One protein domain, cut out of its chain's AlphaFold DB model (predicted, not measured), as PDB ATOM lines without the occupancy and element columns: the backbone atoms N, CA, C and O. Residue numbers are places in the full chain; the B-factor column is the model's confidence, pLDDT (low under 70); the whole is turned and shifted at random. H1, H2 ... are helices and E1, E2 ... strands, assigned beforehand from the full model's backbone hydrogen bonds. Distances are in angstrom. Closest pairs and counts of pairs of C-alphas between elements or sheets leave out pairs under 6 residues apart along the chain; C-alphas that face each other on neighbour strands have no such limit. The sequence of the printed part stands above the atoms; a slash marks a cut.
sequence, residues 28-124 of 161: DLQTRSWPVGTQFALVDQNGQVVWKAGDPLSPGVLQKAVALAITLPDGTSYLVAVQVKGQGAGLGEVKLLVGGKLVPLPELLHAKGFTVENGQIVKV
ATOM      1  N   ASP A  28       2.900 108.090  33.271       57.72
ATOM      2  CA  ASP A  28       2.422 108.560  34.570       57.72
ATOM      3  C   ASP A  28       3.557 108.763  35.574       57.72
ATOM      4  O   ASP A  28       3.586 109.776  36.262       57.72
ATOM      5  N   LEU A  29       4.551 107.872  35.625       61.03
ATOM      6  CA  LEU A  29       5.732 108.052  36.477       61.03
ATOM      7  C   LEU A  29       6.704 109.088  35.892       61.03
ATOM      8  O   LEU A  29       7.474 109.701  36.630       61.03
ATOM      9  N   GLN A  30       6.649 109.354  34.587       63.56
ATOM     10  CA  GLN A  30       7.400 110.453  33.971       63.56
ATOM     11  C   GLN A  30       6.789 111.823  34.289       63.56
ATOM     12  O   GLN A  30       7.521 112.808  34.369       63.56
ATOM     13  N   THR A  31       5.486 111.908  34.571       59.69
ATOM     14  CA  THR A  31       4.756 113.183  34.733       59.69
ATOM     15  C   THR A  31       4.267 113.452  36.162       59.69
ATOM     16  O   THR A  31       4.325 114.595  36.605       59.69
ATOM     17  N   ARG A  32       3.908 112.426  36.944       63.50
ATOM     18  CA  ARG A  32       3.476 112.529  38.355       63.50
ATOM     19  C   ARG A  32       4.610 112.285  39.351       63.50
ATOM     20  O   ARG A  32       5.676 111.795  38.983       63.50
ATOM     21  N   SER A  33       4.376 112.645  40.612       66.25
ATOM     22  CA  SER A  33       5.262 112.365  41.749       66.25
ATOM     23  C   SER A  33       5.407 110.860  41.986       66.25
ATOM     24  O   SER A  33       4.450 110.105  41.806       66.25
ATOM     25  N   TRP A  34       6.586 110.418  42.422       74.31
ATOM     26  CA  TRP A  34       6.802 109.008  42.754       74.31
ATOM     27  C   TRP A  34       6.312 108.664  44.176       74.31
ATOM     28  O   TRP A  34       6.334 109.532  45.067       74.31
ATOM     29  N   PRO A  35       5.859 107.414  44.410       71.81
ATOM     30  CA  PRO A  35       5.421 106.953  45.726       71.81
ATOM     31  C   PRO A  35       6.452 107.192  46.838       71.81
ATOM     32  O   PRO A  35       7.659 107.279  46.616       71.81
ATOM     33  N   VAL A  36       5.978 107.308  48.081       69.50
ATOM     34  CA  VAL A  36       6.876 107.231  49.247       69.50
ATOM     35  C   VAL A  36       7.455 105.813  49.305       69.50
ATOM     36  O   VAL A  36       6.714 104.852  49.129       69.50
ATOM     37  N   GLY A  37       8.762 105.684  49.546       70.25
ATOM     38  CA  GLY A  37       9.443 104.385  49.588       70.25
ATOM     39  C   GLY A  37       9.999 103.910  48.243       70.25
ATOM     40  O   GLY A  37      10.562 102.821  48.184       70.25
ATOM     41  N   THR A  38       9.887 104.715  47.178       78.62
ATOM     42  CA  THR A  38      10.611 104.453  45.928       78.62
ATOM     43  C   THR A  38      12.119 104.495  46.172       78.62
ATOM     44  O   THR A  38      12.640 105.459  46.736       78.62
ATOM     45  N   GLN A  39      12.811 103.452  45.726       81.62
ATOM     46  CA  GLN A  39      14.258 103.308  45.820       81.62
ATOM     47  C   GLN A  39      14.906 103.610  44.469       81.62
ATOM     48  O   GLN A  39      14.352 103.292  43.413       81.62
ATOM     49  N   PHE A  40      16.098 104.202  44.519       82.38
ATOM     50  CA  PHE A  40      16.878 104.552  43.337       82.38
ATOM     51  C   PHE A  40      18.245 103.895  43.405       82.38
ATOM     52  O   PHE A  40      18.942 104.005  44.416       82.38
ATOM     53  N   ALA A  41      18.640 103.261  42.309       85.44
ATOM     54  CA  ALA A  41      19.968 102.703  42.152       85.44
ATOM     55  C   ALA A  41      20.472 102.935  40.731       85.44
ATOM     56  O   ALA A  41      19.726 102.804  39.770       85.44
ATOM     57  N   LEU A  42      21.741 103.283  40.585       85.62
ATOM     58  CA  LEU A  42      22.421 103.282  39.300       85.62
ATOM     59  C   LEU A  42      23.046 101.912  39.089       85.62
ATOM     60  O   LEU A  42      23.679 101.369  39.997       85.62
ATOM     61  N   VAL A  43      22.871 101.372  37.890       85.50
ATOM     62  CA  VAL A  43      23.373 100.055  37.504       85.50
ATOM     63  C   VAL A  43      24.312 100.144  36.308       85.50
ATOM     64  O   VAL A  43      24.182 101.044  35.470       85.50
ATOM     65  N   ASP A  44      25.264  99.220  36.241       86.44
ATOM     66  CA  ASP A  44      26.163  99.065  35.101       86.44
ATOM     67  C   ASP A  44      25.542  98.242  33.961       86.44
ATOM     68  O   ASP A  44      24.401  97.783  34.022       86.44
ATOM     69  N   GLN A  45      26.319  98.057  32.894       81.94
ATOM     70  CA  GLN A  45      25.966  97.239  31.728       81.94
ATOM     71  C   GLN A  45      25.686  95.761  32.041       81.94
ATOM     72  O   GLN A  45      25.067  95.079  31.229       81.94
ATOM     73  N   ASN A  46      26.108  95.270  33.207       80.94
ATOM     74  CA  ASN A  46      25.828  93.921  33.689       80.94
ATOM     75  C   ASN A  46      24.597  93.881  34.614       80.94
ATOM     76  O   ASN A  46      24.276  92.823  35.153       80.94
ATOM     77  N   GLY A  47      23.926  95.018  34.835       78.00
ATOM     78  CA  GLY A  47      22.825  95.147  35.787       78.00
ATOM     79  C   GLY A  47      23.271  95.173  37.253       78.00
ATOM     80  O   GLY A  47      22.428  95.060  38.141       78.00
ATOM     81  N   GLN A  48      24.569  95.322  37.533       83.88
ATOM     82  CA  GLN A  48      25.074  95.427  38.900       83.88
ATOM     83  C   GLN A  48      24.881  96.840  39.433       83.88
ATOM     84  O   GLN A  48      25.172  97.814  38.744       83.88
ATOM     85  N   VAL A  49      24.437  96.954  40.683       85.62
ATOM     86  CA  VAL A  49      24.288  98.244  41.362       85.62
ATOM     87  C   VAL A  49      25.667  98.854  41.596       85.62
ATOM     88  O   VAL A  49      26.454  98.343  42.388       85.62
ATOM     89  N   VAL A  50      25.947  99.964  40.915       86.12
ATOM     90  CA  VAL A  50      27.172 100.754  41.109       86.12
ATOM     91  C   VAL A  50      26.984 101.843  42.153       86.12
ATOM     92  O   VAL A  50      27.948 102.265  42.780       86.12
ATOM     93  N   TRP A  51      25.749 102.296  42.361       85.81
ATOM     94  CA  TRP A  51      25.413 103.266  43.394       85.81
ATOM     95  C   TRP A  51      23.944 103.124  43.790       85.81
ATOM     96  O   TRP A  51      23.103 102.858  42.934       85.81
ATOM     97  N   LYS A  52      23.615 103.338  45.063       83.81
ATOM     98  CA  LYS A  52      22.233 103.391  45.559       83.81
ATOM     99  C   LYS A  52      21.992 104.666  46.354       83.81
ATOM    100  O   LYS A  52      22.905 105.216  46.965       83.81
ATOM    101  N   ALA A  53      20.741 105.111  46.367       71.81
ATOM    102  CA  ALA A  53      20.309 106.229  47.189       71.81
ATOM    103  C   ALA A  53      20.704 106.007  48.658       71.81
ATOM    104  O   ALA A  53      20.330 104.998  49.254       71.81
ATOM    105  N   GLY A  54      21.452 106.954  49.228       67.69
ATOM    106  CA  GLY A  54      21.951 106.873  50.603       67.69
ATOM    107  C   GLY A  54      23.418 106.452  50.721       67.69
ATOM    108  O   GLY A  54      24.018 106.709  51.762       67.69
ATOM    109  N   ASP A  55      24.017 105.881  49.671       72.56
ATOM    110  CA  ASP A  55      25.444 105.552  49.676       72.56
ATOM    111  C   ASP A  55      26.321 106.767  49.338       72.56
ATOM    112  O   ASP A  55      25.965 107.577  48.470       72.56
ATOM    113  N   PRO A  56      27.511 106.870  49.959       69.25
ATOM    114  CA  PRO A  56      28.481 107.899  49.620       69.25
ATOM    115  C   PRO A  56      28.940 107.762  48.163       69.25
ATOM    116  O   PRO A  56      29.257 106.678  47.670       69.25
ATOM    117  N   LEU A  57      29.013 108.898  47.474       72.75
ATOM    118  CA  LEU A  57      29.483 108.975  46.096       72.75
ATOM    119  C   LEU A  57      31.005 108.989  46.061       72.75
ATOM    120  O   LEU A  57      31.638 109.985  46.404       72.75
ATOM    121  N   SER A  58      31.589 107.877  45.621       70.12
ATOM    122  CA  SER A  58      33.016 107.820  45.316       70.12
ATOM    123  C   SER A  58      33.277 108.321  43.886       70.12
ATOM    124  O   SER A  58      32.554 107.921  42.965       70.12
ATOM    125  N   PRO A  59      34.304 109.164  43.663       70.38
ATOM    126  CA  PRO A  59      34.639 109.666  42.335       70.38
ATOM    127  C   PRO A  59      34.853 108.528  41.330       70.38
ATOM    128  O   PRO A  59      35.523 107.541  41.628       70.38
ATOM    129  N   GLY A  60      34.281 108.655  40.134       71.94
ATOM    130  CA  GLY A  60      34.472 107.687  39.048       71.94
ATOM    131  C   GLY A  60      33.573 106.449  39.108       71.94
ATOM    132  O   GLY A  60      33.434 105.765  38.096       71.94
ATOM    133  N   VAL A  61      32.887 106.182  40.227       79.69
ATOM    134  CA  VAL A  61      31.923 105.066  40.328       79.69
ATOM    135  C   VAL A  61      30.759 105.250  39.356       79.69
ATOM    136  O   VAL A  61      30.326 104.296  38.708       79.69
ATOM    137  N   LEU A  62      30.306 106.493  39.178       80.75
ATOM    138  CA  LEU A  62      29.195 106.803  38.287       80.75
ATOM    139  C   LEU A  62      29.531 106.616  36.804       80.75
ATOM    140  O   LEU A  62      28.616 106.415  36.019       80.75
ATOM    141  N   GLN A  63      30.806 106.610  36.397       81.56
ATOM    142  CA  GLN A  63      31.164 106.396  34.984       81.56
ATOM    143  C   GLN A  63      30.725 105.023  34.463       81.56
ATOM    144  O   GLN A  63      30.529 104.845  33.264       81.56
ATOM    145  N   LYS A  64      30.569 104.054  35.370       82.44
ATOM    146  CA  LYS A  64      30.089 102.710  35.045       82.44
ATOM    147  C   LYS A  64      28.566 102.643  34.926       82.44
ATOM    148  O   LYS A  64      28.061 101.634  34.448       82.44
ATOM    149  N   ALA A  65      27.842 103.673  35.365       83.31
ATOM    150  CA  ALA A  65      26.389 103.692  35.340       83.31
ATOM    151  C   ALA A  65      25.869 103.857  33.908       83.31
ATOM    152  O   ALA A  65      26.200 104.825  33.222       83.31
ATOM    153  N   VAL A  66      25.001 102.938  33.492       83.56
ATOM    154  CA  VAL A  66      24.340 102.964  32.177       83.56
ATOM    155  C   VAL A  66      22.821 103.032  32.291       83.56
ATOM    156  O   VAL A  66      22.156 103.457  31.349       83.56
ATOM    157  N   ALA A  67      22.255 102.658  33.442       82.62
ATOM    158  CA  ALA A  67      20.837 102.841  33.721       82.62
ATOM    159  C   ALA A  67      20.570 103.243  35.179       82.62
ATOM    160  O   ALA A  67      21.359 102.964  36.079       82.62
ATOM    161  N   LEU A  68      19.431 103.895  35.402       84.00
ATOM    162  CA  LEU A  68      18.822 104.130  36.701       84.00
ATOM    163  C   LEU A  68      17.700 103.109  36.892       84.00
ATOM    164  O   LEU A  68      16.716 103.120  36.154       84.00
ATOM    165  N   ALA A  69      17.853 102.260  37.898       84.25
ATOM    166  CA  ALA A  69      16.810 101.426  38.457       84.25
ATOM    167  C   ALA A  69      15.940 102.240  39.421       84.25
ATOM    168  O   ALA A  69      16.430 102.857  40.371       84.25
ATOM    169  N   ILE A  70      14.639 102.231  39.153       82.44
ATOM    170  CA  ILE A  70      13.596 102.837  39.975       82.44
ATOM    171  C   ILE A  70      12.735 101.693  40.491       82.44
ATOM    172  O   ILE A  70      11.977 101.103  39.722       82.44
ATOM    173  N   THR A  71      12.849 101.384  41.778       82.69
ATOM    174  CA  THR A  71      12.074 100.318  42.420       82.69
ATOM    175  C   THR A  71      10.965 100.941  43.251       82.69
ATOM    176  O   THR A  71      11.217 101.669  44.212       82.69
ATOM    177  N   LEU A  72       9.723 100.691  42.856       83.00
ATOM    178  CA  LEU A  72       8.530 101.117  43.574       83.00
ATOM    179  C   LEU A  72       8.333 100.299  44.865       83.00
ATOM    180  O   LEU A  72       8.846  99.184  44.975       83.00
ATOM    181  N   PRO A  73       7.570 100.819  45.845       77.38
ATOM    182  CA  PRO A  73       7.298 100.108  47.100       77.38
ATOM    183  C   PRO A  73       6.508  98.801  46.919       77.38
ATOM    184  O   PRO A  73       6.528  97.958  47.808       77.38
ATOM    185  N   ASP A  74       5.838  98.617  45.780       78.94
ATOM    186  CA  ASP A  74       5.172  97.363  45.404       78.94
ATOM    187  C   ASP A  74       6.147  96.292  44.865       78.94
ATOM    188  O   ASP A  74       5.731  95.178  44.557       78.94
ATOM    189  N   GLY A  75       7.443  96.615  44.764       77.75
ATOM    190  CA  GLY A  75       8.496  95.745  44.236       77.75
ATOM    191  C   GLY A  75       8.752  95.908  42.736       77.75
ATOM    192  O   GLY A  75       9.730  95.362  42.219       77.75
ATOM    193  N   THR A  76       7.935  96.688  42.023       80.81
ATOM    194  CA  THR A  76       8.091  96.876  40.578       80.81
ATOM    195  C   THR A  76       9.337  97.697  40.275       80.81
ATOM    196  O   THR A  76       9.493  98.807  40.783       80.81
ATOM    197  N   SER A  77      10.214  97.176  39.416       78.19
ATOM    198  CA  SER A  77      11.448  97.855  39.014       78.19
ATOM    199  C   SER A  77      11.413  98.294  37.554       78.19
ATOM    200  O   SER A  77      11.061  97.519  36.667       78.19
ATOM    201  N   TYR A  78      11.827  99.536  37.316       80.75
ATOM    202  CA  TYR A  78      11.924 100.152  35.996       80.75
ATOM    203  C   TYR A  78      13.365 100.575  35.739       80.75
ATOM    204  O   TYR A  78      14.018 101.102  36.638       80.75
ATOM    205  N   LEU A  79      13.850 100.390  34.512       80.69
ATOM    206  CA  LEU A  79      15.180 100.837  34.102       80.69
ATOM    207  C   LEU A  79      15.068 102.008  33.128       80.69
ATOM    208  O   LEU A  79      14.352 101.940  32.128       80.69
ATOM    209  N   VAL A  80      15.804 103.076  33.414       78.94
ATOM    210  CA  VAL A  80      15.902 104.263  32.560       78.94
ATOM    211  C   VAL A  80      17.351 104.437  32.147       78.94
ATOM    212  O   VAL A  80      18.221 104.519  33.007       78.94
ATOM    213  N   ALA A  81      17.627 104.512  30.846       81.06
ATOM    214  CA  ALA A  81      18.988 104.711  30.361       81.06
ATOM    215  C   ALA A  81      19.575 106.029  30.891       81.06
ATOM    216  O   ALA A  81      18.913 107.076  30.857       81.06
ATOM    217  N   VAL A  82      20.823 105.978  31.353       80.12
ATOM    218  CA  VAL A  82      21.575 107.151  31.794       80.12
ATOM    219  C   VAL A  82      22.846 107.331  30.981       80.12
ATOM    220  O   VAL A  82      23.414 106.394  30.430       80.12
ATOM    221  N   GLN A  83      23.297 108.572  30.925       79.69
ATOM    222  CA  GLN A  83      24.545 108.983  30.324       79.69
ATOM    223  C   GLN A  83      25.268 109.894  31.308       79.69
ATOM    224  O   GLN A  83      24.751 110.948  31.681       79.69
ATOM    225  N   VAL A  84      26.480 109.512  31.702       79.88
ATOM    226  CA  VAL A  84      27.322 110.339  32.567       79.88
ATOM    227  C   VAL A  84      28.195 111.242  31.703       79.88
ATOM    228  O   VAL A  84      28.994 110.767  30.898       79.88
ATOM    229  N   LYS A  85      28.006 112.559  31.827       75.31
ATOM    230  CA  LYS A  85      28.804 113.580  31.138       75.31
ATOM    231  C   LYS A  85      29.738 114.254  32.137       75.31
ATOM    232  O   LYS A  85      29.384 115.281  32.707       75.31
ATOM    233  N   GLY A  86      30.919 113.672  32.318       70.81
ATOM    234  CA  GLY A  86      31.949 114.174  33.225       70.81
ATOM    235  C   GLY A  86      32.805 113.043  33.787       70.81
ATOM    236  O   GLY A  86      32.868 111.958  33.210       70.81
ATOM    237  N   GLN A  87      33.473 113.300  34.911       70.31
ATOM    238  CA  GLN A  87      34.313 112.312  35.593       70.31
ATOM    239  C   GLN A  87      33.507 111.364  36.497       70.31
ATOM    240  O   GLN A  87      34.086 110.494  37.147       70.31
ATOM    241  N   GLY A  88      32.183 111.496  36.551       65.19
ATOM    242  CA  GLY A  88      31.331 110.755  37.471       65.19
ATOM    243  C   GLY A  88      31.585 111.142  38.926       65.19
ATOM    244  O   GLY A  88      31.539 110.273  39.796       65.19
ATOM    245  N   ALA A  89      31.910 112.413  39.184       66.94
ATOM    246  CA  ALA A  89      32.215 112.920  40.525       66.94
ATOM    247  C   ALA A  89      30.952 113.246  41.344       66.94
ATOM    248  O   ALA A  89      31.010 113.319  42.569       66.94
ATOM    249  N   GLY A  90      29.797 113.400  40.689       72.94
ATOM    250  CA  GLY A  90      28.525 113.655  41.361       72.94
ATOM    251  C   GLY A  90      27.304 113.369  40.489       72.94
ATOM    252  O   GLY A  90      27.398 113.262  39.266       72.94
ATOM    253  N   LEU A  91      26.130 113.273  41.124       74.62
ATOM    254  CA  LEU A  91      24.862 112.948  40.450       74.62
ATOM    255  C   LEU A  91      24.446 113.995  39.406       74.62
ATOM    256  O   LEU A  91      23.722 113.659  38.476       74.62
ATOM    257  N   GLY A  92      24.927 115.239  39.516       72.56
ATOM    258  CA  GLY A  92      24.693 116.293  38.518       72.56
ATOM    259  C   GLY A  92      25.289 116.000  37.139       72.56
ATOM    260  O   GLY A  92      24.823 116.542  36.140       72.56
ATOM    261  N   GLU A  93      26.272 115.102  37.061       77.25
ATOM    262  CA  GLU A  93      26.864 114.667  35.793       77.25
ATOM    263  C   GLU A  93      26.058 113.538  35.134       77.25
ATOM    264  O   GLU A  93      26.280 113.223  33.963       77.25
ATOM    265  N   VAL A  94      25.098 112.943  35.852       79.38
ATOM    266  CA  VAL A  94      24.229 111.874  35.352       79.38
ATOM    267  C   VAL A  94      23.025 112.488  34.647       79.38
ATOM    268  O   VAL A  94      22.232 113.209  35.252       79.38
ATOM    269  N   LYS A  95      22.860 112.182  33.360       78.94
ATOM    270  CA  LYS A  95      21.709 112.600  32.549       78.94
ATOM    271  C   LYS A  95      20.877 111.387  32.173       78.94
ATOM    272  O   LYS A  95      21.415 110.426  31.639       78.94
ATOM    273  N   LEU A  96      19.576 111.428  32.410       76.94
ATOM    274  CA  LEU A  96      18.650 110.374  32.015       76.94
ATOM    275  C   LEU A  96      18.072 110.659  30.643       76.94
ATOM    276  O   LEU A  96      17.713 111.799  30.347       76.94
ATOM    277  N   LEU A  97      17.916 109.614  29.841       71.31
ATOM    278  CA  LEU A  97      17.181 109.685  28.591       71.31
ATOM    279  C   LEU A  97      15.699 109.386  28.851       71.31
ATOM    280  O   LEU A  97      15.290 108.229  28.924       71.31
ATOM    281  N   VAL A  98      14.886 110.436  28.977       68.19
ATOM    282  CA  VAL A  98      13.432 110.331  29.179       68.19
ATOM    283  C   VAL A  98      12.728 110.913  27.959       68.19
ATOM    284  O   VAL A  98      12.923 112.080  27.622       68.19
ATOM    285  N   GLY A  99      11.948 110.094  27.246       65.19
ATOM    286  CA  GLY A  99      11.206 110.543  26.058       65.19
ATOM    287  C   GLY A  99      12.092 111.151  24.957       65.19
ATOM    288  O   GLY A  99      11.677 112.091  24.287       65.19
ATOM    289  N   GLY A 100      13.335 110.673  24.817       68.25
ATOM    290  CA  GLY A 100      14.309 111.196  23.849       68.25
ATOM    291  C   GLY A 100      15.030 112.482  24.276       68.25
ATOM    292  O   GLY A 100      15.846 112.996  23.514       68.25
ATOM    293  N   LYS A 101      14.774 113.001  25.484       72.50
ATOM    294  CA  LYS A 101      15.469 114.169  26.046       72.50
ATOM    295  C   LYS A 101      16.436 113.752  27.148       72.50
ATOM    296  O   LYS A 101      16.125 112.876  27.949       72.50
ATOM    297  N   LEU A 102      17.596 114.408  27.192       75.81
ATOM    298  CA  LEU A 102      18.569 114.255  28.273       75.81
ATOM    299  C   LEU A 102      18.221 115.211  29.416       75.81
ATOM    300  O   LEU A 102      18.399 116.420  29.274       75.81
ATOM    301  N   VAL A 103      17.754 114.664  30.534       76.25
ATOM    302  CA  VAL A 103      17.380 115.413  31.742       76.25
ATOM    303  C   VAL A 103      18.388 115.107  32.854       76.25
ATOM    304  O   VAL A 103      18.639 113.930  33.111       76.25
ATOM    305  N   PRO A 104      18.993 116.104  33.519       80.75
ATOM    306  CA  PRO A 104      19.869 115.862  34.664       80.75
ATOM    307  C   PRO A 104      19.148 115.116  35.796       80.75
ATOM    308  O   PRO A 104      18.000 115.417  36.123       80.75
ATOM    309  N   LEU A 105      19.826 114.152  36.421       78.94
ATOM    310  CA  LEU A 105      19.255 113.341  37.499       78.94
ATOM    311  C   LEU A 105      18.766 114.176  38.691       78.94
ATOM    312  O   LEU A 105      17.638 113.939  39.122       78.94
ATOM    313  N   PRO A 106      19.519 115.172  39.200       73.88
ATOM    314  CA  PRO A 106      19.030 116.006  40.292       73.88
ATOM    315  C   PRO A 106      17.769 116.787  39.917       73.88
ATOM    316  O   PRO A 106      16.857 116.876  40.729       73.88
ATOM    317  N   GLU A 107      17.675 117.283  38.679       73.81
ATOM    318  CA  GLU A 107      16.489 118.000  38.195       73.81
ATOM    319  C   GLU A 107      15.267 117.080  38.111       73.81
ATOM    320  O   GLU A 107      14.171 117.467  38.517       73.81
ATOM    321  N   LEU A 108      15.447 115.841  37.636       75.06
ATOM    322  CA  LEU A 108      14.369 114.855  37.619       75.06
ATOM    323  C   LEU A 108      13.907 114.527  39.042       75.06
ATOM    324  O   LEU A 108      12.708 114.511  39.301       75.06
ATOM    325  N   LEU A 109      14.842 114.285  39.963       75.50
ATOM    326  CA  LEU A 109      14.522 114.013  41.364       75.50
ATOM    327  C   LEU A 109      13.753 115.188  41.982       75.50
ATOM    328  O   LEU A 109      12.692 114.967  42.571       75.50
ATOM    329  N   HIS A 110      14.218 116.421  41.757       71.12
ATOM    330  CA  HIS A 110      13.565 117.653  42.214       71.12
ATOM    331  C   HIS A 110      12.136 117.761  41.688       71.12
ATOM    332  O   HIS A 110      11.204 117.926  42.476       71.12
ATOM    333  N   ALA A 111      11.930 117.553  40.385       66.06
ATOM    334  CA  ALA A 111      10.602 117.547  39.769       66.06
ATOM    335  C   ALA A 111       9.674 116.448  40.330       66.06
ATOM    336  O   ALA A 111       8.451 116.530  40.195       66.06
ATOM    337  N   LYS A 112      10.235 115.409  40.959       67.81
ATOM    338  CA  LYS A 112       9.494 114.310  41.594       67.81
ATOM    339  C   LYS A 112       9.316 114.473  43.100       67.81
ATOM    340  O   LYS A 112       8.729 113.586  43.723       67.81
ATOM    341  N   GLY A 113       9.741 115.600  43.669       64.19
ATOM    342  CA  GLY A 113       9.641 115.882  45.101       64.19
ATOM    343  C   GLY A 113      10.733 115.205  45.927       64.19
ATOM    344  O   GLY A 113      10.532 114.930  47.108       64.19
ATOM    345  N   PHE A 114      11.877 114.904  45.319       69.06
ATOM    346  CA  PHE A 114      13.068 114.399  45.994       69.06
ATOM    347  C   PHE A 114      14.200 115.407  45.825       69.06
ATOM    348  O   PHE A 114      14.339 115.992  44.763       69.06
ATOM    349  N   THR A 115      15.031 115.608  46.838       68.00
ATOM    350  CA  THR A 115      16.256 116.405  46.720       68.00
ATOM    351  C   THR A 115      17.469 115.566  47.078       68.00
ATOM    352  O   THR A 115      17.345 114.516  47.708       68.00
ATOM    353  N   VAL A 116      18.637 116.001  46.618       64.25
ATOM    354  CA  VAL A 116      19.918 115.387  46.955       64.25
ATOM    355  C   VAL A 116      20.583 116.268  48.007       64.25
ATOM    356  O   VAL A 116      21.075 117.345  47.680       64.25
ATOM    357  N   GLU A 117      20.620 115.807  49.253       62.16
ATOM    358  CA  GLU A 117      21.355 116.456  50.342       62.16
ATOM    359  C   GLU A 117      22.509 115.556  50.776       62.16
ATOM    360  O   GLU A 117      22.307 114.395  51.118       62.16
ATOM    361  N   ASN A 118      23.743 116.070  50.739       58.75
ATOM    362  CA  ASN A 118      24.947 115.322  51.134       58.75
ATOM    363  C   ASN A 118      25.106 113.955  50.427       58.75
ATOM    364  O   ASN A 118      25.599 112.993  51.011       58.75
ATOM    365  N   GLY A 119      24.664 113.849  49.168       56.59
ATOM    366  CA  GLY A 119      24.686 112.594  48.400       56.59
ATOM    367  C   GLY A 119      23.542 111.622  48.721       56.59
ATOM    368  O   GLY A 119      23.451 110.567  48.096       56.59
ATOM    369  N   GLN A 120      22.638 111.976  49.635       59.50
ATOM    370  CA  GLN A 120      21.448 111.196  49.970       59.50
ATOM    371  C   GLN A 120      20.221 111.756  49.252       59.50
ATOM    372  O   GLN A 120      20.016 112.967  49.206       59.50
ATOM    373  N   ILE A 121      19.390 110.870  48.700       64.19
ATOM    374  CA  ILE A 121      18.093 111.260  48.144       64.19
ATOM    375  C   ILE A 121      17.096 111.330  49.299       64.19
ATOM    376  O   ILE A 121      16.745 110.302  49.877       64.19
ATOM    377  N   VAL A 122      16.617 112.530  49.613       65.75
ATOM    378  CA  VAL A 122      15.602 112.767  50.645       65.75
ATOM    379  C   VAL A 122      14.302 113.234  49.996       65.75
ATOM    380  O   VAL A 122      14.307 113.990  49.025       65.75
ATOM    381  N   LYS A 123      13.158 112.757  50.497       64.81
ATOM    382  CA  LYS A 123      11.847 113.198  50.007       64.81
ATOM    383  C   LYS A 123      11.540 114.574  50.584       64.81
ATOM    384  O   LYS A 123      11.414 114.715  51.799       64.81
ATOM    385  N   VAL A 124      11.375 115.565  49.716       59.41
ATOM    386  CA  VAL A 124      10.919 116.897  50.106       59.41
ATOM    387  C   VAL A 124       9.454 116.752  50.512       59.41
ATOM    388  O   VAL A 124       8.611 116.351  49.703       59.41
TER     389      VAL A 124
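What this domain is: This is residues 28 to 124 of the 161 residues of an uncharacterized protein of Thermus scotoductus (UniProt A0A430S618). A strongly twisted sheet of six strands curls round one short helix, H3, and the small hairpin E7 and E8 packs on H3, which lies between E5 and E7. The short helix H2 packs beside the E2 end of the big sheet, and another, H1, begins the printed part well away from H2. The printed part has 97 residues, with named elements in the order H1, E1, E2, H2, E3, E4, E5, E6, H3, E7, E8; the class is mixed, helices and strands. The large sheet runs E2, E1, E3, E4, E5, E6 and the small one E7, E8, both antiparallel throughout. The whole is compact and rounded, with a radius of gyration of the C-alphas of 12.2 A and spans of 31 by 29 by 23 A.

How they stand to each other: Start at the inner strands E1, residues 39 to 43, and E3, residues 67 to 71, which are antiparallel neighbours at 155 degrees; look for N 69 and O 41, 2.7 A apart. Beside E1 is the edge strand E2, residues 49 to 52, in a hairpin with it; N 42 and O 51 are 2.7 A apart. From E3 a meander, each strand the antiparallel neighbour of the one before, runs through E4, residues 77 to 84, and E5, residues 94 to 98, to the edge strand E6, residues 101 to 104. The pairing of E4 is staggered: residues 77 to 81 pair with E3, where N 70 and O 78 are 2.8 A apart, and residues 82 to 84 with E5, where N 83 and O 95 are 2.7 A apart. E5 and E6 are a hairpin, with N 96 and O 103 at 2.8 A. H2, residues 61 to 64, is on the sheet at a height over the sheet of 5.5 A, over none of its strands; its closest C-alpha pair with E2 is Val 61 and Val 50, at 6.5 A. E2, H2 and E3 form a split strand-helix-strand unit, two strands running the same way with E1 between them, and its crossover is right-handed. The sheet curls round H3, residues 105 to 111; the closest C-alphas of H3 and E5 are those of Leu 105 and Lys 95, 5.6 A apart. E7, residues 114 to 117, comes closest to H3 at the C-alphas of Thr 115 and Leu 109, 6.1 A. E7 forms a hairpin with E8, residues 120 to 123, with N 115 and O 122 at 2.8 A; H3 and E8 are near each other. H1, residues 28 to 31, is not on the large sheet. In H3 every O i to N i+4 pair is within hydrogen-bond range; H1 and H2 are too short for such a pair.

Where its parts are: Find C-alpha 28 at (2.422, 108.560, 34.570), where H1 begins. E1 spans 12.8 A and E3 12.6 A from first to last C-alpha, while E2 spans 7.0 A. Then look for C-alpha 77 at (11.448, 97.855, 39.014); from there E4, the longest strand, runs 21.2 A to C-alpha 84. E5 spans 12.5 A, E6 9.8 A and H3 9.9 A. E7 spans 9.6 A, and E8, 9.8 A long, ends at C-alpha 123, (11.847, 113.198, 50.007).

The domain as a whole: The two C-alphas farthest apart are those of Asp 74 and Gln 87, at 34.2 A. The printed part has no cut, and no link is long. The mean pLDDT of the printed part is 74.4; look for values under 70 at residues 28 to 33 and 111 to 124, among others.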